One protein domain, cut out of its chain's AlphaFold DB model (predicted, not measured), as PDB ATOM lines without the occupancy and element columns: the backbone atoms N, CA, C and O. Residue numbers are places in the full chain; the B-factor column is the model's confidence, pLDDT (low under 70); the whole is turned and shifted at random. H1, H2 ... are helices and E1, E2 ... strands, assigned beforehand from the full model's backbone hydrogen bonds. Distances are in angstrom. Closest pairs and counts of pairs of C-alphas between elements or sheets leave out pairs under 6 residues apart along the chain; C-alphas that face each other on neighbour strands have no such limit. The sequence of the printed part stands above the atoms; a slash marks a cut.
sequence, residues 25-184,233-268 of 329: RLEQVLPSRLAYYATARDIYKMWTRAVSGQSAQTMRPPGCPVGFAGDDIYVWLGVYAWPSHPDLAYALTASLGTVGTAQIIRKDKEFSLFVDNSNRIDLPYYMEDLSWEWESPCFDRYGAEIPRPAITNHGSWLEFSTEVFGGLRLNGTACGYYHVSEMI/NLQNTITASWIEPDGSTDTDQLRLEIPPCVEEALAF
ATOM      1  N   ARG A  25      16.111  -4.341  16.188       97.12
ATOM      2  CA  ARG A  25      16.807  -3.176  15.629       97.12
ATOM      3  C   ARG A  25      18.085  -3.592  14.930       97.12
ATOM      4  O   ARG A  25      18.869  -4.379  15.467       97.12
ATOM      5  N   LEU A  26      18.322  -3.029  13.756       97.38
ATOM      6  CA  LEU A  26      19.508  -3.308  12.957       97.38
ATOM      7  C   LEU A  26      20.573  -2.208  13.101       97.38
ATOM      8  O   LEU A  26      20.286  -1.016  13.038       97.38
ATOM      9  N   GLU A  27      21.839  -2.605  13.253       96.00
ATOM     10  CA  GLU A  27      22.995  -1.695  13.313       96.00
ATOM     11  C   GLU A  27      24.122  -2.228  12.418       96.00
ATOM     12  O   GLU A  27      24.570  -3.365  12.576       96.00
ATOM     13  N   GLN A  28      24.623  -1.424  11.476       94.38
ATOM     14  CA  GLN A  28      25.757  -1.838  10.646       94.38
ATOM     15  C   GLN A  28      27.068  -1.772  11.434       94.38
ATOM     16  O   GLN A  28      27.367  -0.789  12.111       94.38
ATOM     17  N   VAL A  29      27.912  -2.791  11.274       90.25
ATOM     18  CA  VAL A  29      29.271  -2.792  11.818       90.25
ATOM     19  C   VAL A  29      30.203  -2.068  10.859       90.25
ATOM     20  O   VAL A  29      30.666  -2.639   9.871       90.25
ATOM     21  N   LEU A  30      30.508  -0.811  11.177       81.12
ATOM     22  CA  LEU A  30      31.486  -0.014  10.444       81.12
ATOM     23  C   LEU A  30      32.848  -0.022  11.157       81.12
ATOM     24  O   LEU A  30      32.912   0.040  12.390       81.12
ATOM     25  N   PRO A  31      33.969  -0.090  10.416       69.38
ATOM     26  CA  PRO A  31      35.285   0.069  11.011       69.38
ATOM     27  C   PRO A  31      35.443   1.493  11.560       69.38
ATOM     28  O   PRO A  31      35.113   2.482  10.916       69.38
ATOM     29  N   SER A  32      36.018   1.612  12.755       63.06
ATOM     30  CA  SER A  32      36.068   2.872  13.509       63.06
ATOM     31  C   SER A  32      37.000   3.951  12.928       63.06
ATOM     32  O   SER A  32      37.119   5.026  13.514       63.06
ATOM     33  N   ARG A  33      37.759   3.667  11.856       60.75
ATOM     34  CA  ARG A  33      38.726   4.607  11.254       60.75
ATOM     35  C   ARG A  33      38.831   4.423   9.742       60.75
ATOM     36  O   ARG A  33      39.019   3.306   9.274       60.75
ATOM     37  N   LEU A  34      38.889   5.542   9.015       54.78
ATOM     38  CA  LEU A  34      39.148   5.593   7.567       54.78
ATOM     39  C   LEU A  34      40.464   4.909   7.154       54.78
ATOM     40  O   LEU A  34      40.559   4.373   6.060       54.78
ATOM     41  N   ALA A  35      41.468   4.878   8.039       52.47
ATOM     42  CA  ALA A  35      42.760   4.225   7.792       52.47
ATOM     43  C   ALA A  35      42.676   2.693   7.610       52.47
ATOM     44  O   ALA A  35      43.676   2.065   7.272       52.47
ATOM     45  N   TYR A  36      41.510   2.097   7.868       60.38
ATOM     46  CA  TYR A  36      41.223   0.683   7.625       60.38
ATOM     47  C   TYR A  36      40.661   0.411   6.223       60.38
ATOM     48  O   TYR A  36      40.502  -0.747   5.835       60.38
ATOM     49  N   TYR A  37      40.384   1.455   5.438       66.88
ATOM     50  CA  TYR A  37      40.001   1.281   4.045       66.88
ATOM     51  C   TYR A  37      41.239   1.035   3.185       66.88
ATOM     52  O   TYR A  37      42.261   1.711   3.315       66.88
ATOM     53  N   ALA A  38      41.155  -0.002   2.350       71.88
ATOM     54  CA  ALA A  38      42.200  -0.332   1.396       71.88
ATOM     55  C   ALA A  38      42.382   0.819   0.408       71.88
ATOM     56  O   ALA A  38      41.395   1.406  -0.017       71.88
ATOM     57  N   THR A  39      43.633   1.111   0.054       78.38
ATOM     58  CA  THR A  39      43.938   2.031  -1.047       78.38
ATOM     59  C   THR A  39      43.855   1.304  -2.387       78.38
ATOM     60  O   THR A  39      44.038   0.083  -2.441       78.38
ATOM     61  N   ALA A  40      43.758   2.045  -3.491       75.56
ATOM     62  CA  ALA A  40      43.810   1.478  -4.841       75.56
ATOM     63  C   ALA A  40      45.036   0.568  -5.064       75.56
ATOM     64  O   ALA A  40      44.971  -0.444  -5.764       75.56
ATOM     65  N   ARG A  41      46.167   0.879  -4.416       77.00
ATOM     66  CA  ARG A  41      47.375   0.044  -4.447       77.00
ATOM     67  C   ARG A  41      47.183  -1.287  -3.719       77.00
ATOM     68  O   ARG A  41      47.739  -2.298  -4.149       77.00
ATOM     69  N   ASP A  42      46.469  -1.289  -2.602       82.19
ATOM     70  CA  ASP A  42      46.187  -2.501  -1.834       82.19
ATOM     71  C   ASP A  42      45.186  -3.384  -2.579       82.19
ATOM     72  O   ASP A  42      45.434  -4.578  -2.730       82.19
ATOM     73  N   ILE A  43      44.150  -2.777  -3.161       81.75
ATOM     74  CA  ILE A  43      43.211  -3.442  -4.069       81.75
ATOM     75  C   ILE A  43      43.948  -4.085  -5.256       81.75
ATOM     76  O   ILE A  43      43.771  -5.277  -5.509       81.75
ATOM     77  N   TYR A  44      44.865  -3.366  -5.914       80.81
ATOM     78  CA  TYR A  44      45.689  -3.918  -7.000       80.81
ATOM     79  C   TYR A  44      46.514  -5.137  -6.549       80.81
ATOM     80  O   TYR A  44      46.586  -6.153  -7.247       80.81
ATOM     81  N   LYS A  45      47.144  -5.075  -5.368       80.50
ATOM     82  CA  LYS A  45      47.912  -6.206  -4.810       80.50
ATOM     83  C   LYS A  45      47.025  -7.409  -4.490       80.50
ATOM     84  O   LYS A  45      47.450  -8.545  -4.692       80.50
ATOM     85  N   MET A  46      45.827  -7.169  -3.962       81.50
ATOM     86  CA  MET A  46      44.849  -8.219  -3.691       81.50
ATOM     87  C   MET A  46      44.416  -8.895  -4.996       81.50
ATOM     88  O   MET A  46      44.495 -10.118  -5.099       81.50
ATOM     89  N   TRP A  47      44.051  -8.108  -6.008       81.44
ATOM     90  CA  TRP A  47      43.640  -8.619  -7.313       81.44
ATOM     91  C   TRP A  47      44.759  -9.403  -8.015       81.44
ATOM     92  O   TRP A  47      44.552 -10.555  -8.387       81.44
ATOM     93  N   THR A  48      45.972  -8.844  -8.118       74.38
ATOM     94  CA  THR A  48      47.126  -9.520  -8.757       74.38
ATOM     95  C   THR A  48      47.457 -10.864  -8.107       74.38
ATOM     96  O   THR A  48      47.790 -11.830  -8.795       74.38
ATOM     97  N   ARG A  49      47.322 -10.965  -6.778       76.81
ATOM     98  CA  ARG A  49      47.428 -12.241  -6.064       76.81
ATOM     99  C   ARG A  49      46.325 -13.214  -6.469       76.81
ATOM    100  O   ARG A  49      46.653 -14.347  -6.822       76.81
ATOM    101  N   ALA A  50      45.068 -12.775  -6.468       77.69
ATOM    102  CA  ALA A  50      43.931 -13.619  -6.828       77.69
ATOM    103  C   ALA A  50      44.066 -14.205  -8.243       77.69
ATOM    104  O   ALA A  50      43.948 -15.417  -8.412       77.69
ATOM    105  N   VAL A  51      44.407 -13.384  -9.243       73.88
ATOM    106  CA  VAL A  51      44.586 -13.857 -10.632       73.88
ATOM    107  C   VAL A  51      45.805 -14.763 -10.813       73.88
ATOM    108  O   VAL A  51      45.824 -15.601 -11.706       73.88
ATOM    109  N   SER A  52      46.803 -14.668  -9.928       71.75
ATOM    110  CA  SER A  52      47.932 -15.611  -9.884       71.75
ATOM    111  C   SER A  52      47.588 -16.962  -9.232       71.75
ATOM    112  O   SER A  52      48.475 -17.790  -9.021       71.75
ATOM    113  N   GLY A  53      46.318 -17.184  -8.869       71.00
ATOM    114  CA  GLY A  53      45.857 -18.379  -8.158       71.00
ATOM    115  C   GLY A  53      46.270 -18.414  -6.683       71.00
ATOM    116  O   GLY A  53      46.186 -19.458  -6.039       71.00
ATOM    117  N   GLN A  54      46.740 -17.290  -6.135       72.06
ATOM    118  CA  GLN A  54      47.130 -17.162  -4.734       72.06
ATOM    119  C   GLN A  54      46.032 -16.464  -3.931       72.06
ATOM    120  O   GLN A  54      45.346 -15.573  -4.423       72.06
ATOM    121  N   SER A  55      45.897 -16.813  -2.651       75.19
ATOM    122  CA  SER A  55      44.927 -16.146  -1.777       75.19
ATOM    123  C   SER A  55      45.248 -14.655  -1.620       75.19
ATOM    124  O   SER A  55      46.349 -14.280  -1.202       75.19
ATOM    125  N   ALA A  56      44.259 -13.810  -1.920       76.81
ATOM    126  CA  ALA A  56      44.301 -12.367  -1.700       76.81
ATOM    127  C   ALA A  56      44.048 -11.975  -0.232       76.81
ATOM    128  O   ALA A  56      44.327 -10.841   0.156       76.81
ATOM    129  N   GLN A  57      43.562 -12.904   0.606       75.25
ATOM    130  CA  GLN A  57      43.178 -12.618   1.994       75.25
ATOM    131  C   GLN A  57      44.345 -12.092   2.835       75.25
ATOM    132  O   GLN A  57      44.149 -11.217   3.672       75.25
ATOM    133  N   THR A  58      45.568 -12.576   2.594       74.38
ATOM    134  CA  THR A  58      46.761 -12.136   3.338       74.38
ATOM    135  C   THR A  58      47.174 -10.701   3.019       74.38
ATOM    136  O   THR A  58      47.973 -10.124   3.748       74.38
ATOM    137  N   MET A  59      46.675 -10.142   1.914       78.75
ATOM    138  CA  MET A  59      46.962  -8.775   1.477       78.75
ATOM    139  C   MET A  59      45.835  -7.807   1.844       78.75
ATOM    140  O   MET A  59      45.982  -6.611   1.616       78.75
ATOM    141  N   ARG A  60      44.723  -8.316   2.392       80.19
ATOM    142  CA  ARG A  60      43.545  -7.527   2.740       80.19
ATOM    143  C   ARG A  60      43.851  -6.629   3.938       80.19
ATOM    144  O   ARG A  60      44.141  -7.157   5.017       80.19
ATOM    145  N   PRO A  61      43.763  -5.298   3.789       80.06
ATOM    146  CA  PRO A  61      43.903  -4.396   4.920       80.06
ATOM    147  C   PRO A  61      42.866  -4.719   6.005       80.06
ATOM    148  O   PRO A  61      41.727  -5.078   5.676       80.06
ATOM    149  N   PRO A  62      43.230  -4.618   7.295       75.56
ATOM    150  CA  PRO A  62      42.282  -4.836   8.379       75.56
ATOM    151  C   PRO A  62      41.067  -3.929   8.205       75.56
ATOM    152  O   PRO A  62      41.238  -2.735   8.009       75.56
ATOM    153  N   GLY A  63      39.858  -4.485   8.284       75.81
ATOM    154  CA  GLY A  63      38.613  -3.716   8.188       75.81
ATOM    155  C   GLY A  63      38.090  -3.463   6.773       75.81
ATOM    156  O   GLY A  63      36.965  -2.987   6.661       75.81
ATOM    157  N   CYS A  64      38.816  -3.829   5.708       83.69
ATOM    158  CA  CYS A  64      38.247  -3.806   4.361       83.69
ATOM    159  C   CYS A  64      37.467  -5.105   4.079       83.69
ATOM    160  O   CYS A  64      38.075  -6.180   4.067       83.69
ATOM    161  N   PRO A  65      36.146  -5.053   3.831       87.38
ATOM    162  CA  PRO A  65      35.328  -6.251   3.673       87.38
ATOM    163  C   PRO A  65      35.341  -6.837   2.255       87.38
ATOM    164  O   PRO A  65      34.358  -7.446   1.857       87.38
ATOM    165  N   VAL A  66      36.428  -6.684   1.492       86.06
ATOM    166  CA  VAL A  66      36.519  -7.139   0.091       86.06
ATOM    167  C   VAL A  66      37.396  -8.381  -0.051       86.06
ATOM    168  O   VAL A  66      38.420  -8.520   0.623       86.06
ATOM    169  N   GLY A  67      37.031  -9.271  -0.970       84.50
ATOM    170  CA  GLY A  67      37.857 -10.362  -1.475       84.50
ATOM    171  C   GLY A  67      37.729 -10.511  -2.990       84.50
ATOM    172  O   GLY A  67      36.765 -10.046  -3.586       84.50
ATOM    173  N   PHE A  68      38.707 -11.179  -3.597       81.88
ATOM    174  CA  PHE A  68      38.724 -11.479  -5.029       81.88
ATOM    175  C   PHE A  68      38.924 -12.979  -5.235       81.88
ATOM    176  O   PHE A  68      39.799 -13.568  -4.589       81.88
ATOM    177  N   ALA A  69      38.169 -13.571  -6.158       75.94
ATOM    178  CA  ALA A  69      38.439 -14.909  -6.679       75.94
ATOM    179  C   ALA A  69      38.141 -14.950  -8.185       75.94
ATOM    180  O   ALA A  69      36.989 -15.011  -8.600       75.94
ATOM    181  N   GLY A  70      39.190 -14.905  -9.010       72.06
ATOM    182  CA  GLY A  70      39.024 -14.730 -10.455       72.06
ATOM    183  C   GLY A  70      38.404 -13.368 -10.775       72.06
ATOM    184  O   GLY A  70      38.945 -12.345 -10.354       72.06
ATOM    185  N   ASP A  71      37.276 -13.385 -11.484       70.94
ATOM    186  CA  ASP A  71      36.520 -12.187 -11.877       70.94
ATOM    187  C   ASP A  71      35.456 -11.772 -10.841       70.94
ATOM    188  O   ASP A  71      34.857 -10.699 -10.959       70.94
ATOM    189  N   ASP A  72      35.240 -12.601  -9.816       77.62
ATOM    190  CA  ASP A  72      34.237 -12.369  -8.781       77.62
ATOM    191  C   ASP A  72      34.813 -11.499  -7.653       77.62
ATOM    192  O   ASP A  72      35.905 -11.754  -7.119       77.62
ATOM    193  N   ILE A  73      34.030 -10.504  -7.238       82.19
ATOM    194  CA  ILE A  73      34.305  -9.648  -6.084       82.19
ATOM    195  C   ILE A  73      33.373 -10.064  -4.948       82.19
ATOM    196  O   ILE A  73      32.152  -9.980  -5.062       82.19
ATOM    197  N   TYR A  74      33.955 -10.482  -3.832       85.88
ATOM    198  CA  TYR A  74      33.227 -10.868  -2.627       85.88
ATOM    199  C   TYR A  74      33.215  -9.699  -1.651       85.88
ATOM    200  O   TYR A  74      34.263  -9.103  -1.389       85.88
ATOM    201  N   VAL A  75      32.051  -9.385  -1.091       87.44
ATOM    202  CA  VAL A  75      31.885  -8.320  -0.096       87.44
ATOM    203  C   VAL A  75      31.177  -8.867   1.140       87.44
ATOM    204  O   VAL A  75      30.103  -9.446   1.014       87.44
ATOM    205  N   TRP A  76      31.747  -8.653   2.330       89.69
ATOM    206  CA  TRP A  76      31.210  -9.149   3.608       89.69
ATOM    207  C   TRP A  76      30.924  -8.016   4.595       89.69
ATOM    208  O   TRP A  76      31.823  -7.544   5.290       89.69
ATOM    209  N   LEU A  77      29.671  -7.584   4.697       89.06
ATOM    210  CA  LEU A  77      29.270  -6.499   5.593       89.06
ATOM    211  C   LEU A  77      28.717  -7.057   6.905       89.06
ATOM    212  O   LEU A  77      27.796  -7.869   6.912       89.06
ATOM    213  N   GLY A  78      29.289  -6.621   8.026       91.38
ATOM    214  CA  GLY A  78      28.821  -7.011   9.351       91.38
ATOM    215  C   GLY A  78      27.571  -6.238   9.758       91.38
ATOM    216  O   GLY A  78      27.511  -5.024   9.567       91.38
ATOM    217  N   VAL A  79      26.607  -6.924  10.364       94.94
ATOM    218  CA  VAL A  79      25.367  -6.327  10.877       94.94
ATOM    219  C   VAL A  79      25.069  -6.910  12.252       94.94
ATOM    220  O   VAL A  79      25.152  -8.123  12.442       94.94
ATOM    221  N   TYR A  80      24.741  -6.054  13.212       97.25
ATOM    222  CA  TYR A  80      24.138  -6.467  14.469       97.25
ATOM    223  C   TYR A  80      22.616  -6.434  14.347       97.25
ATOM    224  O   TYR A  80      22.051  -5.468  13.838       97.25
ATOM    225  N   ALA A  81      21.975  -7.485  14.842       97.44
ATOM    226  CA  ALA A  81      20.555  -7.524  15.137       97.44
ATOM    227  C   ALA A  81      20.387  -7.499  16.659       97.44
ATOM    228  O   ALA A  81      20.907  -8.365  17.371       97.44
ATOM    229  N   TRP A  82      19.682  -6.487  17.147       97.56
ATOM    230  CA  TRP A  82      19.401  -6.255  18.555       97.56
ATOM    231  C   TRP A  82      17.918  -6.523  18.800       97.56
ATOM    232  O   TRP A  82      17.099  -5.641  18.547       97.56
ATOM    233  N   PRO A  83      17.537  -7.737  19.214       96.94
ATOM    234  CA  PRO A  83      16.161  -8.005  19.590       96.94
ATOM    235  C   PRO A  83      15.838  -7.394  20.959       96.94
ATOM    236  O   PRO A  83      16.718  -7.249  21.811       96.94
ATOM    237  N   SER A  84      14.560  -7.096  21.198       95.31
ATOM    238  CA  SER A  84      14.070  -6.618  22.496       95.31
ATOM    239  C   SER A  84      14.187  -7.664  23.608       95.31
ATOM    240  O   SER A  84      14.167  -7.309  24.781       95.31
ATOM    241  N   HIS A  85      14.351  -8.943  23.254       92.44
ATOM    242  CA  HIS A  85      14.594 -10.054  24.173       92.44
ATOM    243  C   HIS A  85      15.564 -11.055  23.532       92.44
ATOM    244  O   HIS A  85      15.507 -11.257  22.317       92.44
ATOM    245  N   PRO A  86      16.433 -11.728  24.308       89.19
ATOM    246  CA  PRO A  86      17.456 -12.619  23.756       89.19
ATOM    247  C   PRO A  86      16.876 -13.789  22.949       89.19
ATOM    248  O   PRO A  86      17.489 -14.207  21.966       89.19
ATOM    249  N   ASP A  87      15.684 -14.265  23.317       90.56
ATOM    250  CA  ASP A  87      15.030 -15.427  22.708       90.56
ATOM    251  C   ASP A  87      13.983 -15.057  21.637       90.56
ATOM    252  O   ASP A  87      13.263 -15.931  21.145       90.56
ATOM    253  N   LEU A  88      13.874 -13.776  21.258       93.62
ATOM    254  CA  LEU A  88      12.938 -13.341  20.220       93.62
ATOM    255  C   LEU A  88      13.324 -13.957  18.867       93.62
ATOM    256  O   LEU A  88      14.425 -13.743  18.359       93.62
ATOM    257  N   ALA A  89      12.399 -14.705  18.266       94.75
ATOM    258  CA  ALA A  89      12.594 -15.281  16.942       94.75
ATOM    259  C   ALA A  89      12.400 -14.218  15.851       94.75
ATOM    260  O   ALA A  89      11.381 -13.530  15.814       94.75
ATOM    261  N   TYR A  90      13.353 -14.133  14.924       96.38
ATOM    262  CA  TYR A  90      13.293 -13.236  13.773       96.38
ATOM    263  C   TYR A  90      13.939 -13.869  12.538       96.38
ATOM    264  O   TYR A  90      14.729 -14.812  12.634       96.38
ATOM    265  N   ALA A  91      13.609 -13.335  11.366       96.00
ATOM    266  CA  ALA A  91      14.252 -13.656  10.101       96.00
ATOM    267  C   ALA A  91      15.003 -12.432   9.564       96.00
ATOM    268  O   ALA A  91      14.564 -11.300   9.748       96.00
ATOM    269  N   LEU A  92      16.127 -12.664   8.879       95.94
ATOM    270  CA  LEU A  92      16.849 -11.630   8.139       95.94
ATOM    271  C   LEU A  92      16.873 -11.973   6.658       95.94
ATOM    272  O   LEU A  92      17.185 -13.101   6.276       95.94
ATOM    273  N   THR A  93      16.614 -10.972   5.826       95.38
ATOM    274  CA  THR A  93      16.800 -11.055   4.376       95.38
ATOM    275  C   THR A  93      17.645  -9.882   3.892       95.38
ATOM    276  O   THR A  93      17.660  -8.829   4.523       95.38
ATOM    277  N   ALA A  94      18.379 -10.073   2.795       92.69
ATOM    278  CA  ALA A  94      19.151  -9.025   2.134       92.69
ATOM    279  C   ALA A  94      18.581  -8.790   0.735       92.69
ATOM    280  O   ALA A  94      18.248  -9.753   0.042       92.69
ATOM    281  N   SER A  95      18.498  -7.532   0.295       91.38
ATOM    282  CA  SER A  95      18.111  -7.219  -1.089       91.38
ATOM    283  C   SER A  95      19.179  -7.657  -2.095       91.38
ATOM    284  O   SER A  95      18.854  -7.953  -3.244       91.38
ATOM    285  N   LEU A  96      20.444  -7.717  -1.662       86.81
ATOM    286  CA  LEU A  96      21.572  -8.207  -2.444       86.81
ATOM    287  C   LEU A  96      22.386  -9.217  -1.630       86.81
ATOM    288  O   LEU A  96      22.869  -8.914  -0.539       86.81
ATOM    289  N   GLY A  97      22.596 -10.397  -2.212       87.88
ATOM    290  CA  GLY A  97      23.419 -11.444  -1.615       87.88
ATOM    291  C   GLY A  97      22.670 -12.312  -0.605       87.88
ATOM    292  O   GLY A  97      21.484 -12.596  -0.764       87.88
ATOM    293  N   THR A  98      23.388 -12.788   0.408       89.81
ATOM    294  CA  THR A  98      22.859 -13.684   1.446       89.81
ATOM    295  C   THR A  98      23.272 -13.216   2.833       89.81
ATOM    296  O   THR A  98      24.302 -12.568   2.994       89.81
ATOM    297  N   VAL A  99      22.476 -13.551   3.849       91.12
ATOM    298  CA  VAL A  99      22.811 -13.284   5.252       91.12
ATOM    299  C   VAL A  99      23.252 -14.587   5.907       91.12
ATOM    300  O   VAL A  99      22.537 -15.587   5.875       91.12
ATOM    301  N   GLY A 100      24.445 -14.574   6.490       86.19
ATOM    302  CA  GLY A 100      25.026 -15.710   7.185       86.19
ATOM    303  C   GLY A 100      24.360 -16.021   8.527       86.19
ATOM    304  O   GLY A 100      23.508 -15.290   9.043       86.19
ATOM    305  N   THR A 101      24.803 -17.126   9.123       87.75
ATOM    306  CA  THR A 101      24.323 -17.603  10.424       87.75
ATOM    307  C   THR A 101      24.619 -16.611  11.545       87.75
ATOM    308  O   THR A 101      25.715 -16.049  11.601       87.75
ATOM    309  N   ALA A 102      23.669 -16.473  12.468       91.69
ATOM    310  CA  ALA A 102      23.800 -15.637  13.652       91.69
ATOM    311  C   ALA A 102      24.925 -16.120  14.580       91.69
ATOM    312  O   ALA A 102      25.071 -17.319  14.830       91.69
ATOM    313  N   GLN A 103      25.675 -15.181  15.150       93.19
ATOM    314  CA  GLN A 103      26.580 -15.417  16.273       93.19
ATOM    315  C   GLN A 103      26.155 -14.546  17.448       93.19
ATOM    316  O   GLN A 103      25.995 -13.342  17.282       93.19
ATOM    317  N   ILE A 104      25.996 -15.125  18.637       94.31
ATOM    318  CA  ILE A 104      25.652 -14.347  19.833       94.31
ATOM    319  C   ILE A 104      26.802 -13.393  20.152       94.31
ATOM    320  O   ILE A 104      27.963 -13.807  20.230       94.31
ATOM    321  N   ILE A 105      26.472 -12.124  20.373       95.12
ATOM    322  CA  ILE A 105      27.431 -11.094  20.753       95.12
ATOM    323  C   ILE A 105      26.958 -10.316  21.975       95.12
ATOM    324  O   ILE A 105      25.770 -10.093  22.190       95.12
ATOM    325  N   ARG A 106      27.945  -9.896  22.768       96.62
ATOM    326  CA  ARG A 106      27.796  -9.028  23.933       96.62
ATOM    327  C   ARG A 106      28.716  -7.830  23.764       96.62
ATOM    328  O   ARG A 106      29.897  -8.007  23.443       96.62
ATOM    329  N   LYS A 107      28.177  -6.622  23.904       95.75
ATOM    330  CA  LYS A 107      28.917  -5.371  23.712       95.75
ATOM    331  C   LYS A 107      28.642  -4.418  24.854       95.75
ATOM    332  O   LYS A 107      27.497  -4.046  25.072       95.75
ATOM    333  N   ASP A 108      29.699  -3.965  25.510       97.25
ATOM    334  CA  ASP A 108      29.579  -2.880  26.474       97.25
ATOM    335  C   ASP A 108      29.128  -1.612  25.741       97.25
ATOM    336  O   ASP A 108      29.701  -1.223  24.715       97.25
ATOM    337  N   LYS A 109      28.055  -1.006  26.242       96.38
ATOM    338  CA  LYS A 109      27.452   0.205  25.696       96.38
ATOM    339  C   LYS A 109      27.306   1.214  26.824       96.38
ATOM    340  O   LYS A 109      26.829   0.900  27.913       96.38
ATOM    341  N   GLU A 110      27.691   2.441  26.514       96.94
ATOM    342  CA  GLU A 110      27.544   3.583  27.399       96.94
ATOM    343  C   GLU A 110      26.932   4.731  26.599       96.94
ATOM    344  O   GLU A 110      27.461   5.120  25.555       96.94
ATOM    345  N   PHE A 111      25.791   5.236  27.052       97.19
ATOM    346  CA  PHE A 111      25.063   6.305  26.374       97.19
ATOM    347  C   PHE A 111      24.162   7.050  27.357       97.19
ATOM    348  O   PHE A 111      23.850   6.552  28.436       97.19
ATOM    349  N   SER A 112      23.757   8.258  26.980       97.38
ATOM    350  CA  SER A 112      22.813   9.065  27.751       97.38
ATOM    351  C   SER A 112      21.452   9.064  27.057       97.38
ATOM    352  O   SER A 112      21.382   9.176  25.833       97.38
ATOM    353  N   LEU A 113      20.380   8.953  27.836       96.50
ATOM    354  CA  LEU A 113      19.000   9.108  27.385       96.50
ATOM    355  C   LEU A 113      18.348  10.292  28.097       96.50
ATOM    356  O   LEU A 113      18.688  10.611  29.236       96.50
ATOM    357  N   PHE A 114      17.376  10.914  27.436       96.56
ATOM    358  CA  PHE A 114      16.511  11.921  28.040       96.56
ATOM    359  C   PHE A 114      15.123  11.322  28.228       96.56
ATOM    360  O   PHE A 114      14.509  10.868  27.266       96.56
ATOM    361  N   VAL A 115      14.646  11.313  29.470       95.88
ATOM    362  CA  VAL A 115      13.274  10.932  29.802       95.88
ATOM    363  C   VAL A 115      12.413  12.182  29.682       95.88
ATOM    364  O   VAL A 115      12.730  13.200  30.300       95.88
ATOM    365  N   ASP A 116      11.354  12.116  28.878       94.88
ATOM    366  CA  ASP A 116      10.423  13.226  28.674       94.88
ATOM    367  C   ASP A 116       9.060  12.905  29.287       94.88
ATOM    368  O   ASP A 116       8.242  12.223  28.674       94.88
ATOM    369  N   ASN A 117       8.845  13.382  30.518       93.69
ATOM    370  CA  ASN A 117       7.568  13.329  31.240       93.69
ATOM    371  C   ASN A 117       6.867  11.967  31.169       93.69
ATOM    372  O   ASN A 117       5.659  11.878  30.956       93.69
ATOM    373  N   SER A 118       7.641  10.902  31.355       95.06
ATOM    374  CA  SER A 118       7.173   9.526  31.242       95.06
ATOM    375  C   SER A 118       7.613   8.723  32.458       95.06
ATOM    376  O   SER A 118       8.617   9.035  33.100       95.06
ATOM    377  N   ASN A 119       6.853   7.682  32.788       95.56
ATOM    378  CA  ASN A 119       7.246   6.659  33.753       95.56
ATOM    379  C   ASN A 119       7.895   5.435  33.079       95.56
ATOM    380  O   ASN A 119       8.248   4.482  33.768       95.56
ATOM    381  N   ARG A 120       8.083   5.464  31.757       95.31
ATOM    382  CA  ARG A 120       8.743   4.416  30.974       95.31
ATOM    383  C   ARG A 120       9.631   5.015  29.883       95.31
ATOM    384  O   ARG A 120       9.256   6.002  29.251       95.31
ATOM    385  N   ILE A 121      10.787   4.402  29.637       95.62
ATOM    386  CA  ILE A 121      11.632   4.705  28.474       95.62
ATOM    387  C   ILE A 121      12.162   3.417  27.846       95.62
ATOM    388  O   ILE A 121      12.709   2.563  28.547       95.62
ATOM    389  N   ASP A 122      12.020   3.286  26.531       94.56
ATOM    390  CA  ASP A 122      12.555   2.139  25.804       94.56
ATOM    391  C   ASP A 122      14.054   2.317  25.551       94.56
ATOM    392  O   ASP A 122      14.547   3.396  25.201       94.56
ATOM    393  N   LEU A 123      14.798   1.234  25.740       95.50
ATOM    394  CA  LEU A 123      16.226   1.184  25.494       95.50
ATOM    395  C   LEU A 123      16.492   0.850  24.021       95.50
ATOM    396  O   LEU A 123      15.713   0.150  23.375       95.50
ATOM    397  N   PRO A 124      17.624   1.312  23.464       94.12
ATOM    398  CA  PRO A 124      18.019   0.949  22.107       94.12
ATOM    399  C   PRO A 124      18.424  -0.519  21.945       94.12
ATOM    400  O   PRO A 124      18.504  -0.999  20.818       94.12
ATOM    401  N   TYR A 125      18.685  -1.212  23.054       95.19
ATOM    402  CA  TYR A 125      19.179  -2.583  23.100       95.19
ATOM    403  C   TYR A 125      18.550  -3.314  24.287       95.19
ATOM    404  O   TYR A 125      18.232  -2.678  25.293       95.19
ATOM    405  N   TYR A 126      18.467  -4.642  24.218       96.12
ATOM    406  CA  TYR A 126      18.352  -5.447  25.430       96.12
ATOM    407  C   TYR A 126      19.677  -5.390  26.208       96.12
ATOM    408  O   TYR A 126      20.733  -5.750  25.675       96.12
ATOM    409  N   MET A 127      19.626  -4.916  27.453       96.25
ATOM    410  CA  MET A 127      20.792  -4.640  28.292       96.25
ATOM    411  C   MET A 127      20.871  -5.601  29.489       96.25
ATOM    412  O   MET A 127      20.028  -5.575  30.387       96.25
ATOM    413  N   GLU A 128      21.940  -6.398  29.534       94.38
ATOM    414  CA  GLU A 128      22.386  -7.144  30.717       94.38
ATOM    415  C   GLU A 128      23.273  -6.247  31.605       94.38
ATOM    416  O   GLU A 128      23.868  -5.274  31.130       94.38
ATOM    417  N   ASP A 129      23.362  -6.572  32.901       94.69
ATOM    418  CA  ASP A 129      24.244  -5.905  33.878       94.69
ATOM    419  C   ASP A 129      24.152  -4.363  33.877       94.69
ATOM    420  O   ASP A 129      25.135  -3.650  34.099       94.69
ATOM    421  N   LEU A 130      22.951  -3.839  33.618       96.12
ATOM    422  CA  LEU A 130      22.709  -2.412  33.466       96.12
ATOM    423  C   LEU A 130      22.895  -1.655  34.787       96.12
ATOM    424  O   LEU A 130      22.331  -2.001  35.826       96.12
ATOM    425  N   SER A 131      23.634  -0.559  34.705       96.62
ATOM    426  CA  SER A 131      23.798   0.452  35.740       96.62
ATOM    427  C   SER A 131      23.429   1.826  35.187       96.62
ATOM    428  O   SER A 131      23.484   2.060  33.976       96.62
ATOM    429  N   TRP A 132      23.033   2.739  36.071       97.00
ATOM    430  CA  TRP A 132      22.544   4.053  35.676       97.00
ATOM    431  C   TRP A 132      22.939   5.153  36.656       97.00
ATOM    432  O   TRP A 132      23.067   4.931  37.862       97.00
ATOM    433  N   GLU A 133      23.075   6.366  36.129       97.06
ATOM    434  CA  GLU A 133      23.349   7.578  36.891       97.06
ATOM    435  C   GLU A 133      22.563   8.760  36.310       97.06
ATOM    436  O   GLU A 133      22.583   9.005  35.108       97.06
ATOM    437  N   TRP A 134      21.858   9.509  37.160       96.94
ATOM    438  CA  TRP A 134      21.181  10.737  36.738       96.94
ATOM    439  C   TRP A 134      22.209  11.846  36.477       96.94
ATOM    440  O   TRP A 134      22.895  12.277  37.406       96.94
ATOM    441  N   GLU A 135      22.277  12.331  35.236       96.94
ATOM    442  CA  GLU A 135      23.162  13.430  34.812       96.94
ATOM    443  C   GLU A 135      22.549  14.812  35.081       96.94
ATOM    444  O   GLU A 135      23.260  15.818  35.112       96.94
ATOM    445  N   SER A 136      21.232  14.876  35.304       96.19
ATOM    446  CA  SER A 136      20.501  16.101  35.642       96.19
ATOM    447  C   SER A 136      19.671  15.944  36.923       96.19
ATOM    448  O   SER A 136      19.422  14.820  37.371       96.19
ATOM    449  N   PRO A 137      19.179  17.053  37.510       97.31
ATOM    450  CA  PRO A 137      18.027  16.996  38.405       97.31
ATOM    451  C   PRO A 137      16.819  16.363  37.698       97.31
ATOM    452  O   PRO A 137      16.724  16.401  36.466       97.31
ATOM    453  N   CYS A 138      15.914  15.788  38.483       97.62
ATOM    454  CA  CYS A 138      14.667  15.201  38.007       97.62
ATOM    455  C   CYS A 138      13.532  16.205  38.210       97.62
ATOM    456  O   CYS A 138      13.452  16.825  39.268       97.62
ATOM    457  N   PHE A 139      12.641  16.331  37.233       97.81
ATOM    458  CA  PHE A 139      11.482  17.214  37.311       97.81
ATOM    459  C   PHE A 139      10.189  16.429  37.088       97.81
ATOM    460  O   PHE A 139      10.192  15.424  36.381       97.81
ATOM    461  N   ASP A 140       9.093  16.870  37.696       96.50
ATOM    462  CA  ASP A 140       7.757  16.386  37.350       96.50
ATOM    463  C   ASP A 140       7.211  17.092  36.095       96.50
ATOM    464  O   ASP A 140       7.808  18.033  35.563       96.50
ATOM    465  N   ARG A 141       6.015  16.687  35.655       95.25
ATOM    466  CA  ARG A 141       5.315  17.289  34.507       95.25
ATOM    467  C   ARG A 141       4.991  18.781  34.643       95.25
ATOM    468  O   ARG A 141       4.579  19.411  33.672       95.25
ATOM    469  N   TYR A 142       5.104  19.341  35.845       96.25
ATOM    470  CA  TYR A 142       4.879  20.756  36.125       96.25
ATOM    471  C   TYR A 142       6.192  21.548  36.207       96.25
ATOM    472  O   TYR A 142       6.157  22.759  36.424       96.25
ATOM    473  N   GLY A 143       7.339  20.888  36.016       94.69
ATOM    474  CA  GLY A 143       8.666  21.485  36.116       94.69
ATOM    475  C   GLY A 143       9.152  21.673  37.554       94.69
ATOM    476  O   GLY A 143      10.133  22.384  37.768       94.69
ATOM    477  N   ALA A 144       8.485  21.076  38.547       97.00
ATOM    478  CA  ALA A 144       8.973  21.074  39.918       97.00
ATOM    479  C   ALA A 144      10.056  20.001  40.081       97.00
ATOM    480  O   ALA A 144       9.905  18.881  39.600       97.00
ATOM    481  N   GLU A 145      11.152  20.338  40.763       97.81
ATOM    482  CA  GLU A 145      12.214  19.374  41.053       97.81
ATOM    483  C   GLU A 145      11.706  18.296  42.022       97.81
ATOM    484  O   GLU A 145      11.122  18.603  43.067       97.81
ATOM    485  N   ILE A 146      11.943  17.033  41.677       97.31
ATOM    486  CA  ILE A 146      11.556  15.859  42.462       97.31
ATOM    487  C   ILE A 146      12.789  15.044  42.869       97.31
ATOM    488  O   ILE A 146      13.827  15.094  42.201       97.31
ATOM    489  N   PRO A 147      12.708  14.247  43.952       97.12
ATOM    490  CA  PRO A 147      13.731  13.257  44.253       97.12
ATOM    491  C   PRO A 147      13.925  12.282  43.086       97.12
ATOM    492  O   PRO A 147      12.982  11.975  42.358       97.12
ATOM    493  N   ARG A 148      15.142  11.746  42.952       97.12
ATOM    494  CA  ARG A 148      15.466  10.740  41.931       97.12
ATOM    495  C   ARG A 148      14.543   9.522  42.090       97.12
ATOM    496  O   ARG A 148      14.558   8.920  43.168       97.12
ATOM    497  N   PRO A 149      13.752   9.161  41.066       96.62
ATOM    498  CA  PRO A 149      12.821   8.045  41.163       96.62
ATOM    499  C   PRO A 149      13.566   6.711  41.248       96.62
ATOM    500  O   PRO A 149      14.701   6.584  40.777       96.62
ATOM    501  N   ALA A 150      12.914   5.706  41.835       96.44
ATOM    502  CA  ALA A 150      13.396   4.334  41.738       96.44
ATOM    503  C   ALA A 150      13.241   3.851  40.289       96.44
ATOM    504  O   ALA A 150      12.251   4.185  39.635       96.44
ATOM    505  N   ILE A 151      14.229   3.093  39.810       97.06
ATOM    506  CA  ILE A 151      14.291   2.578  38.441       97.06
ATOM    507  C   ILE A 151      14.254   1.053  38.497       97.06
ATOM    508  O   ILE A 151      15.062   0.445  39.205       97.06
ATOM    509  N   THR A 152      13.342   0.453  37.737       96.31
ATOM    510  CA  THR A 152      13.277  -0.992  37.493       96.31
ATOM    511  C   THR A 152      13.737  -1.264  36.065       96.31
ATOM    512  O   THR A 152      13.279  -0.608  35.130       96.31
ATOM    513  N   ASN A 153      14.656  -2.216  35.893       94.44
ATOM    514  CA  ASN A 153      15.139  -2.636  34.579       94.44
ATOM    515  C   ASN A 153      14.384  -3.880  34.105       94.44
ATOM    516  O   ASN A 153      14.438  -4.911  34.776       94.44
ATOM    517  N   HIS A 154      13.766  -3.786  32.930       93.81
ATOM    518  CA  HIS A 154      13.069  -4.889  32.263       93.81
ATOM    519  C   HIS A 154      13.865  -5.452  31.069       93.81
ATOM    520  O   HIS A 154      13.365  -6.246  30.283       93.81
ATOM    521  N   GLY A 155      15.132  -5.058  30.926       93.56
ATOM    522  CA  GLY A 155      16.049  -5.518  29.884       93.56
ATOM    523  C   GLY A 155      16.053  -4.596  28.669       93.56
ATOM    524  O   GLY A 155      17.089  -4.016  28.358       93.56
ATOM    525  N   SER A 156      14.908  -4.427  28.003       94.81
ATOM    526  CA  SER A 156      14.751  -3.564  26.814       94.81
ATOM    527  C   SER A 156      14.079  -2.222  27.090       94.81
ATOM    528  O   SER A 156      13.988  -1.389  26.193       94.81
ATOM    529  N   TRP A 157      13.641  -1.976  28.323       95.38
ATOM    530  CA  TRP A 157      13.058  -0.711  28.755       95.38
ATOM    531  C   TRP A 157      13.256  -0.512  30.262       95.38
ATOM    532  O   TRP A 157      13.541  -1.454  31.010       95.38
ATOM    533  N   LEU A 158      13.137   0.739  30.703       95.88
ATOM    534  CA  LEU A 158      13.211   1.132  32.107       95.88
ATOM    535  C   LEU A 158      11.867   1.667  32.582       95.88
ATOM    536  O   LEU A 158      11.236   2.465  31.888       95.88
ATOM    537  N   GLU A 159      11.478   1.271  33.788       96.50
ATOM    538  CA  GLU A 159      10.308   1.788  34.495       96.50
ATOM    539  C   GLU A 159      10.739   2.703  35.639       96.50
ATOM    540  O   GLU A 159      11.632   2.364  36.418       96.50
ATOM    541  N   PHE A 160      10.068   3.839  35.777       96.88
ATOM    542  CA  PHE A 160      10.270   4.796  36.854       96.88
ATOM    543  C   PHE A 160       9.093   4.742  37.827       96.88
ATOM    544  O   PHE A 160       7.933   4.678  37.426       96.88
ATOM    545  N   SER A 161       9.371   4.866  39.125       96.81
ATOM    546  CA  SER A 161       8.322   4.890  40.159       96.81
ATOM    547  C   SER A 161       7.347   6.077  40.056       96.81
ATOM    548  O   SER A 161       6.340   6.108  40.759       96.81
ATOM    549  N   THR A 162       7.672   7.089  39.249       96.31
ATOM    550  CA  THR A 162       6.836   8.258  38.940       96.31
ATOM    551  C   THR A 162       7.194   8.788  37.552       96.31
ATOM    552  O   THR A 162       8.302   8.544  37.074       96.31
ATOM    553  N   GLU A 163       6.288   9.546  36.932       96.88
ATOM    554  CA  GLU A 163       6.604  10.348  35.746       96.88
ATOM    555  C   GLU A 163       7.763  11.302  36.056       96.88
ATOM    556  O   GLU A 163       7.756  11.977  37.094       96.88
ATOM    557  N   VAL A 164       8.758  11.340  35.169       96.88
ATOM    558  CA  VAL A 164       9.970  12.137  35.351       96.88
ATOM    559  C   VAL A 164      10.433  12.759  34.039       96.88
ATOM    560  O   VAL A 164      10.314  12.172  32.966       96.88
ATOM    561  N   PHE A 165      11.000  13.953  34.151       97.38
ATOM    562  CA  PHE A 165      11.799  14.614  33.135       97.38
ATOM    563  C   PHE A 165      13.253  14.730  33.616       97.38
ATOM    564  O   PHE A 165      13.503  15.218  34.723       97.38
ATOM    565  N   GLY A 166      14.221  14.290  32.807       97.06
ATOM    566  CA  GLY A 166      15.647  14.394  33.140       97.06
ATOM    567  C   GLY A 166      16.577  13.559  32.251       97.06
ATOM    568  O   GLY A 166      16.128  12.742  31.452       97.06
ATOM    569  N   GLY A 167      17.886  13.774  32.394       97.56
ATOM    570  CA  GLY A 167      18.948  13.047  31.692       97.56
ATOM    571  C   GLY A 167      19.524  11.900  32.522       97.56
ATOM    572  O   GLY A 167      19.865  12.081  33.694       97.56
ATOM    573  N   LEU A 168      19.665  10.731  31.900       97.50
ATOM    574  CA  LEU A 168      20.119   9.489  32.519       97.50
ATOM    575  C   LEU A 168      21.286   8.897  31.718       97.50
ATOM    576  O   LEU A 168      21.124   8.550  30.549       97.50
ATOM    577  N   ARG A 169      22.450   8.741  32.352       98.00
ATOM    578  CA  ARG A 169      23.583   7.967  31.834       98.00
ATOM    579  C   ARG A 169      23.334   6.494  32.106       98.00
ATOM    580  O   ARG A 169      23.050   6.118  33.240       98.00
ATOM    581  N   LEU A 170      23.492   5.668  31.084       97.88
ATOM    582  CA  LEU A 170      23.376   4.219  31.158       97.88
ATOM    583  C   LEU A 170      24.709   3.571  30.799       97.88
ATOM    584  O   LEU A 170      25.385   4.007  29.866       97.88
ATOM    585  N   ASN A 171      25.064   2.516  31.529       98.00
ATOM    586  CA  ASN A 171      26.219   1.671  31.247       98.00
ATOM    587  C   ASN A 171      25.856   0.209  31.522       98.00
ATOM    588  O   ASN A 171      25.426  -0.120  32.627       98.00
ATOM    589  N   GLY A 172      26.023  -0.655  30.528       97.31
ATOM    590  CA  GLY A 172      25.788  -2.090  30.658       97.31
ATOM    591  C   GLY A 172      26.211  -2.840  29.402       97.31
ATOM    592  O   GLY A 172      26.881  -2.288  28.524       97.31
ATOM    593  N   THR A 173      25.789  -4.093  29.294       97.81
ATOM    594  CA  THR A 173      26.165  -4.971  28.189       97.81
ATOM    595  C   THR A 173      24.960  -5.232  27.287       97.81
ATOM    596  O   THR A 173      24.030  -5.946  27.650       97.81
ATOM    597  N   ALA A 174      24.986  -4.673  26.078       97.31
ATOM    598  CA  ALA A 174      23.995  -4.955  25.047       97.31
ATOM    599  C   ALA A 174      24.175  -6.376  24.504       97.31
ATOM    600  O   ALA A 174      25.293  -6.774  24.149       97.31
ATOM    601  N   CYS A 175      23.073  -7.113  24.400       96.62
ATOM    602  CA  CYS A 175      23.052  -8.480  23.886       96.62
ATOM    603  C   CYS A 175      22.283  -8.562  22.575       96.62
ATOM    604  O   CYS A 175      21.203  -7.996  22.433       96.62
ATOM    605  N   GLY A 176      22.843  -9.290  21.618       96.75
ATOM    606  CA  GLY A 176      22.214  -9.488  20.323       96.75
ATOM    607  C   GLY A 176      22.979 -10.486  19.480       96.75
ATOM    608  O   GLY A 176      23.704 -11.347  19.990       96.75
ATOM    609  N   TYR A 177      22.840 -10.340  18.171       96.31
ATOM    610  CA  TYR A 177      23.368 -11.279  17.200       96.31
ATOM    611  C   TYR A 177      24.173 -10.557  16.130       96.31
ATOM    612  O   TYR A 177      23.755  -9.540  15.590       96.31
ATOM    613  N   TYR A 178      25.338 -11.097  15.805       95.44
ATOM    614  CA  TYR A 178      26.151 -10.668  14.681       95.44
ATOM    615  C   TYR A 178      25.883 -11.555  13.473       95.44
ATOM    616  O   TYR A 178      25.956 -12.783  13.557       95.44
ATOM    617  N   HIS A 179      25.618 -10.910  12.347       93.81
ATOM    618  CA  HIS A 179      25.447 -11.524  11.044       93.81
ATOM    619  C   HIS A 179      26.450 -10.941  10.053       93.81
ATOM    620  O   HIS A 179      26.927  -9.812  10.195       93.81
ATOM    621  N   VAL A 180      26.734 -11.717   9.011       91.75
ATOM    622  CA  VAL A 180      27.524 -11.270   7.866       91.75
ATOM    623  C   VAL A 180      26.625 -11.294   6.640       91.75
ATOM    624  O   VAL A 180      26.130 -12.354   6.271       91.75
ATOM    625  N   SER A 181      26.412 -10.137   6.025       90.31
ATOM    626  CA  SER A 181      25.819 -10.024   4.695       90.31
ATOM    627  C   SER A 181      26.916 -10.237   3.655       90.31
ATOM    628  O   SER A 181      27.872  -9.462   3.593       90.31
ATOM    629  N   GLU A 182      26.809 -11.310   2.880       89.00
ATOM    630  CA  GLU A 182      27.740 -11.674   1.818       89.00
ATOM    631  C   GLU A 182      27.140 -11.359   0.449       89.00
ATOM    632  O   GLU A 182      26.076 -11.866   0.092       89.00
ATOM    633  N   MET A 183      27.855 -10.560  -0.339       88.12
ATOM    634  CA  MET A 183      27.523 -10.245  -1.725       88.12
ATOM    635  C   MET A 183      28.614 -10.779  -2.646       88.12
ATOM    636  O   MET A 183      29.802 -10.592  -2.381       88.12
ATOM    637  N   ILE A 184      28.199 -11.393  -3.753       84.44
ATOM    638  CA  ILE A 184      29.085 -11.767  -4.855       84.44
ATOM    639  C   ILE A 184      28.728 -10.863  -6.025       84.44
ATOM    640  O   ILE A 184      27.614 -10.911  -6.547       84.44
ATOM    641  N   ASN A 233      24.405   1.877  -8.266       60.66
ATOM    642  CA  ASN A 233      23.205   1.077  -8.021       60.66
ATOM    643  C   ASN A 233      23.387   0.030  -6.909       60.66
ATOM    644  O   ASN A 233      22.491  -0.789  -6.693       60.66
ATOM    645  N   LEU A 234      24.510   0.033  -6.180       71.94
ATOM    646  CA  LEU A 234      24.716  -0.869  -5.045       71.94
ATOM    647  C   LEU A 234      23.939  -0.390  -3.821       71.94
ATOM    648  O   LEU A 234      24.458   0.278  -2.930       71.94
ATOM    649  N   GLN A 235      22.660  -0.749  -3.785       81.94
ATOM    650  CA  GLN A 235      21.800  -0.565  -2.624       81.94
ATOM    651  C   GLN A 235      21.499  -1.930  -2.012       81.94
ATOM    652  O   GLN A 235      20.643  -2.667  -2.504       81.94
ATOM    653  N   ASN A 236      22.220  -2.275  -0.943       87.06
ATOM    654  CA  ASN A 236      21.897  -3.447  -0.139       87.06
ATOM    655  C   ASN A 236      21.103  -3.018   1.098       87.06
ATOM    656  O   ASN A 236      21.582  -2.214   1.896       87.06
ATOM    657  N   THR A 237      19.904  -3.561   1.251       94.38
ATOM    658  CA  THR A 237      19.041  -3.355   2.411       94.38
ATOM    659  C   THR A 237      18.880  -4.684   3.123       94.38
ATOM    660  O   THR A 237      18.510  -5.680   2.500       94.38
ATOM    661  N   ILE A 238      19.150  -4.693   4.426       96.06
ATOM    662  CA  ILE A 238      18.806  -5.806   5.304       96.06
ATOM    663  C   ILE A 238      17.438  -5.533   5.901       96.06
ATOM    664  O   ILE A 238      17.218  -4.458   6.452       96.06
ATOM    665  N   THR A 239      16.554  -6.518   5.817       97.50
ATOM    666  CA  THR A 239      15.231  -6.471   6.432       97.50
ATOM    667  C   THR A 239      15.156  -7.532   7.513       97.50
ATOM    668  O   THR A 239      15.311  -8.724   7.219       97.50
ATOM    669  N   ALA A 240      14.916  -7.098   8.745       97.56
ATOM    670  CA  ALA A 240      14.499  -7.958   9.837       97.56
ATOM    671  C   ALA A 240      12.982  -8.083   9.833       97.56
ATOM    672  O   ALA A 240      12.292  -7.097   9.597       97.56
ATOM    673  N   SER A 241      12.473  -9.280  10.096       97.06
ATOM    674  CA  SER A 241      11.050  -9.507  10.331       97.06
ATOM    675  C   SER A 241      10.831 -10.412  11.534       97.06
ATOM    676  O   SER A 241      11.566 -11.382  11.739       97.06
ATOM    677  N   TRP A 242       9.818 -10.100  12.331       96.81
ATOM    678  CA  TRP A 242       9.428 -10.868  13.512       96.81
ATOM    679  C   TRP A 242       7.904 -10.898  13.638       96.81
ATOM    680  O   TRP A 242       7.196 -10.211  12.904       96.81
ATOM    681  N   ILE A 243       7.411 -11.754  14.532       94.88
ATOM    682  CA  ILE A 243       5.983 -11.890  14.818       94.88
ATOM    683  C   ILE A 243       5.682 -11.169  16.129       94.88
ATOM    684  O   ILE A 243       6.323 -11.448  17.145       94.88
ATOM    685  N   GLU A 244       4.724 -10.253  16.098       93.69
ATOM    686  CA  GLU A 244       4.228  -9.541  17.272       93.69
ATOM    687  C   GLU A 244       3.340 -10.437  18.158       93.69
ATOM    688  O   GLU A 244       2.854 -11.481  17.704       93.69
ATOM    689  N   PRO A 245       3.072 -10.054  19.424       90.31
ATOM    690  CA  PRO A 245       2.205 -10.823  20.315       90.31
ATOM    691  C   PRO A 245       0.783 -11.021  19.772       90.31
ATOM    692  O   PRO A 245       0.126 -12.006  20.112       90.31
ATOM    693  N   ASP A 246       0.305 -10.113  18.915       91.31
ATOM    694  CA  ASP A 246      -1.003 -10.203  18.258       91.31
ATOM    695  C   ASP A 246      -1.016 -11.145  17.032       91.31
ATOM    696  O   ASP A 246      -2.075 -11.413  16.454       91.31
ATOM    697  N   GLY A 247       0.146 -11.695  16.664       92.75
ATOM    698  CA  GLY A 247       0.347 -12.582  15.522       92.75
ATOM    699  C   GLY A 247       0.595 -11.863  14.193       92.75
ATOM    700  O   GLY A 247       0.722 -12.541  13.169       92.75
ATOM    701  N   SER A 248       0.650 -10.531  14.181       94.31
ATOM    702  CA  SER A 248       1.041  -9.751  13.011       94.31
ATOM    703  C   SER A 248       2.553  -9.838  12.760       94.31
ATOM    704  O   SER A 248       3.319 -10.303  13.605       94.31
ATOM    705  N   THR A 249       2.981  -9.454  11.558       95.56
ATOM    706  CA  THR A 249       4.402  -9.405  11.193       95.56
ATOM    707  C   THR A 249       4.841  -7.953  11.150       95.56
ATOM    708  O   THR A 249       4.280  -7.194  10.356       95.56
ATOM    709  N   ASP A 250       5.886  -7.613  11.897       96.94
ATOM    710  CA  ASP A 250       6.549  -6.311  11.810       96.94
ATOM    711  C   ASP A 250       7.968  -6.449  11.236       96.94
ATOM    712  O   ASP A 250       8.513  -7.558  11.117       96.94
ATOM    713  N   THR A 251       8.536  -5.331  10.780       96.81
ATOM    714  CA  THR A 251       9.834  -5.295  10.111       96.81
ATOM    715  C   THR A 251      10.662  -4.062  10.447       96.81
ATOM    716  O   THR A 251      10.144  -2.951  10.468       96.81
ATOM    717  N   ASP A 252      11.979  -4.242  10.539       97.06
ATOM    718  CA  ASP A 252      12.964  -3.156  10.553       97.06
ATOM    719  C   ASP A 252      13.862  -3.266   9.318       97.06
ATOM    720  O   ASP A 252      14.173  -4.368   8.854       97.06
ATOM    721  N   GLN A 253      14.276  -2.127   8.766       97.25
ATOM    722  CA  GLN A 253      15.090  -2.075   7.555       97.25
ATOM    723  C   GLN A 253      16.331  -1.220   7.755       97.25
ATOM    724  O   GLN A 253      16.262  -0.047   8.114       97.25
ATOM    725  N   LEU A 254      17.479  -1.788   7.397       96.62
ATOM    726  CA  LEU A 254      18.764  -1.112   7.409       96.62
ATOM    727  C   LEU A 254      19.349  -1.085   6.005       96.62
ATOM    728  O   LEU A 254      19.768  -2.111   5.464       96.62
ATOM    729  N   ARG A 255      19.437   0.114   5.431       94.88
ATOM    730  CA  ARG A 255      20.227   0.343   4.222       94.88
ATOM    731  C   ARG A 255      21.707   0.339   4.595       94.88
ATOM    732  O   ARG A 255      22.155   1.208   5.336       94.88
ATOM    733  N   LEU A 256      22.451  -0.627   4.068       90.81
ATOM    734  CA  LEU A 256      23.878  -0.758   4.326       90.81
ATOM    735  C   LEU A 256      24.657   0.320   3.573       90.81
ATOM    736  O   LEU A 256      24.507   0.496   2.363       90.81
ATOM    737  N   GLU A 257      25.525   1.008   4.301       89.56
ATOM    738  CA  GLU A 257      26.566   1.857   3.745       89.56
ATOM    739  C   GLU A 257      27.633   0.971   3.095       89.56
ATOM    740  O   GLU A 257      28.137   0.026   3.711       89.56
ATOM    741  N   ILE A 258      27.971   1.261   1.839       86.00
ATOM    742  CA  ILE A 258      29.039   0.565   1.123       86.00
ATOM    743  C   ILE A 258      30.369   1.222   1.500       86.00
ATOM    744  O   ILE A 258      30.556   2.409   1.243       86.00
ATOM    745  N   PRO A 259      31.313   0.490   2.116       84.25
ATOM    746  CA  PRO A 259      32.584   1.080   2.508       84.25
ATOM    747  C   PRO A 259      33.417   1.544   1.303       84.25
ATOM    748  O   PRO A 259      33.461   0.822   0.305       84.25
ATOM    749  N   PRO A 260      34.202   2.635   1.412       81.25
ATOM    750  CA  PRO A 260      35.003   3.165   0.302       81.25
ATOM    751  C   PRO A 260      35.926   2.139  -0.366       81.25
ATOM    752  O   PRO A 260      36.104   2.150  -1.577       81.25
ATOM    753  N   CYS A 261      36.486   1.192   0.392       80.12
ATOM    754  CA  CYS A 261      37.350   0.173  -0.208       80.12
ATOM    755  C   CYS A 261      36.595  -0.828  -1.104       80.12
ATOM    756  O   CYS A 261      37.203  -1.441  -1.979       80.12
ATOM    757  N   VAL A 262      35.285  -1.005  -0.890       82.31
ATOM    758  CA  VAL A 262      34.411  -1.776  -1.785       82.31
ATOM    759  C   VAL A 262      34.183  -0.990  -3.071       82.31
ATOM    760  O   VAL A 262      34.311  -1.558  -4.152       82.31
ATOM    761  N   GLU A 263      33.921   0.313  -2.968       80.69
ATOM    762  CA  GLU A 263      33.787   1.196  -4.133       80.69
ATOM    763  C   GLU A 263      35.070   1.198  -4.975       80.69
ATOM    764  O   GLU A 263      35.010   0.982  -6.183       80.69
ATOM    765  N   GLU A 264      36.241   1.331  -4.341       78.00
ATOM    766  CA  GLU A 264      37.535   1.242  -5.024       78.00
ATOM    767  C   GLU A 264      37.756  -0.127  -5.679       78.00
ATOM    768  O   GLU A 264      38.270  -0.195  -6.792       78.00
ATOM    769  N   ALA A 265      37.360  -1.221  -5.021       79.25
ATOM    770  CA  ALA A 265      37.465  -2.568  -5.579       79.25
ATOM    771  C   ALA A 265      36.607  -2.766  -6.831       79.25
ATOM    772  O   ALA A 265      37.028  -3.449  -7.762       79.25
ATOM    773  N   LEU A 266      35.425  -2.160  -6.860       77.56
ATOM    774  CA  LEU A 266      34.519  -2.227  -8.000       77.56
ATOM    775  C   LEU A 266      34.941  -1.281  -9.126       77.56
ATOM    776  O   LEU A 266      34.809  -1.629 -10.298       77.56
ATOM    777  N   ALA A 267      35.487  -0.115  -8.776       72.94
ATOM    778  CA  ALA A 267      36.064   0.833  -9.725       72.94
ATOM    779  C   ALA A 267      37.409   0.345 -10.287       72.94
ATOM    780  O   ALA A 267      37.876   0.828 -11.319       72.94
ATOM    781  N   PHE A 268      38.059  -0.607  -9.612       70.81
ATOM    782  CA  PHE A 268      39.376  -1.080  -9.992       70.81
ATOM    783  C   PHE A 268      39.366  -1.745 -11.371       70.81
ATOM    784  O   PHE A 268      38.732  -2.780 -11.603       70.81
TER     785      PHE A 268
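AT A GLANCE: This is residues 25 to 184 and 233 to 268 of the 329 residues of an uncharacterized protein of Desulfobulbus sp. Tol-SR (UniProt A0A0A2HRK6). A long, twisted sheet runs the length of the domain; at one end its strands E5 and E8 fold back on themselves, with E6 and E7 beside E8, into a rolled-up head, and at the other end the short helices H1 and H2 sit over E2. Between these ends a small second sheet, E4, E9 and E10, packs crosswise on part of the long one: a sandwich, two sheets partly face to face. The printed part has 196 residues with two named helices and ten named strands, in the order E1 H1 E2 E3 E4 E5 E6 E7 E8 E9 E10 H2, and is mostly strand. The large sheet is branched, with antiparallel neighbours; the small one runs E4, E9, E10, all antiparallel. The whole is loose, with a radius of gyration of the C-alphas of 21.7 A, and elongated, spanning 71 by 40 by 29 A.

HOW THE PARTS SIT: Begin at E8, residues 157 to 184: E3, residues 72 to 83, E6, residues 126 to 134, and E7, residues 151 to 153, lie on one side of it, and E5, residues 103 to 122, on the other side. E8 bends by 178 degrees at residue 160 and E5 by 175 degrees at residue 115. Look for pairs within hydrogen-bond range from E8 to E5 at N 113 and O 168, 2.8 A, to E6 at N 133 and O 169, 2.9 A, to E3 at N 77 and O 181, 2.8 A, and in the hairpin E7 and E8 at N 152 and O 159, 2.9 A. On the side of E3 away from E8 are E1, residues 25 to 29, with N 27 and O 80 at 2.9 A, and E2, residues 66 to 69, with N 67 and O 74 at 2.8 A. In the second sheet, E9, residues 237 to 243, pairs with E4, residues 90 to 94, at N 91 and O 241, 2.9 A, and forms a hairpin with E10, residues 249 to 255, at N 240 and O 252, 2.8 A. The strands of the two sheets stand at 62 degrees; the closest C-alphas of E1 and E10, Leu 26 and Leu 254, are 6.0 A apart. H1, residues 40 to 51, and H2, residues 260 to 267, are on the same face of the branched sheet, at heights of 8.5 A and 9.9 A. H1 touches H2 with residues 40 to 43 alone, the closest C-alphas being Ile 43 and Ala 265, 6.0 A, at a steep tilt of 57 degrees, the same way. In both helices every O i to N i+4 pair is within hydrogen-bond range.

IN THESE COORDINATES: Find C-alpha 25 at (16.807, -3.176, 15.629), where E1 begins. E8 runs 38.8 A from C-alpha 157 at (13.058, -0.711, 28.755) to C-alpha 184; E3 measures 33.9 A and E5 24.4 A. H1 measures 16.4 A, and H2 ends at C-alpha 267 at (36.064, 0.833, -9.725).

THE WHOLE: The C-alphas farthest apart, Ser 52 and Ala 144, are 73.1 A apart. Residues 185 to 232 are cut out, and C-alphas 184 and 233 are 14.5 A apart across the cut. The links H1 to E2 and E6 to E7 are long. Mean pLDDT of the printed part is 89.2; residues 31 to 37 and residue 233 are under 70.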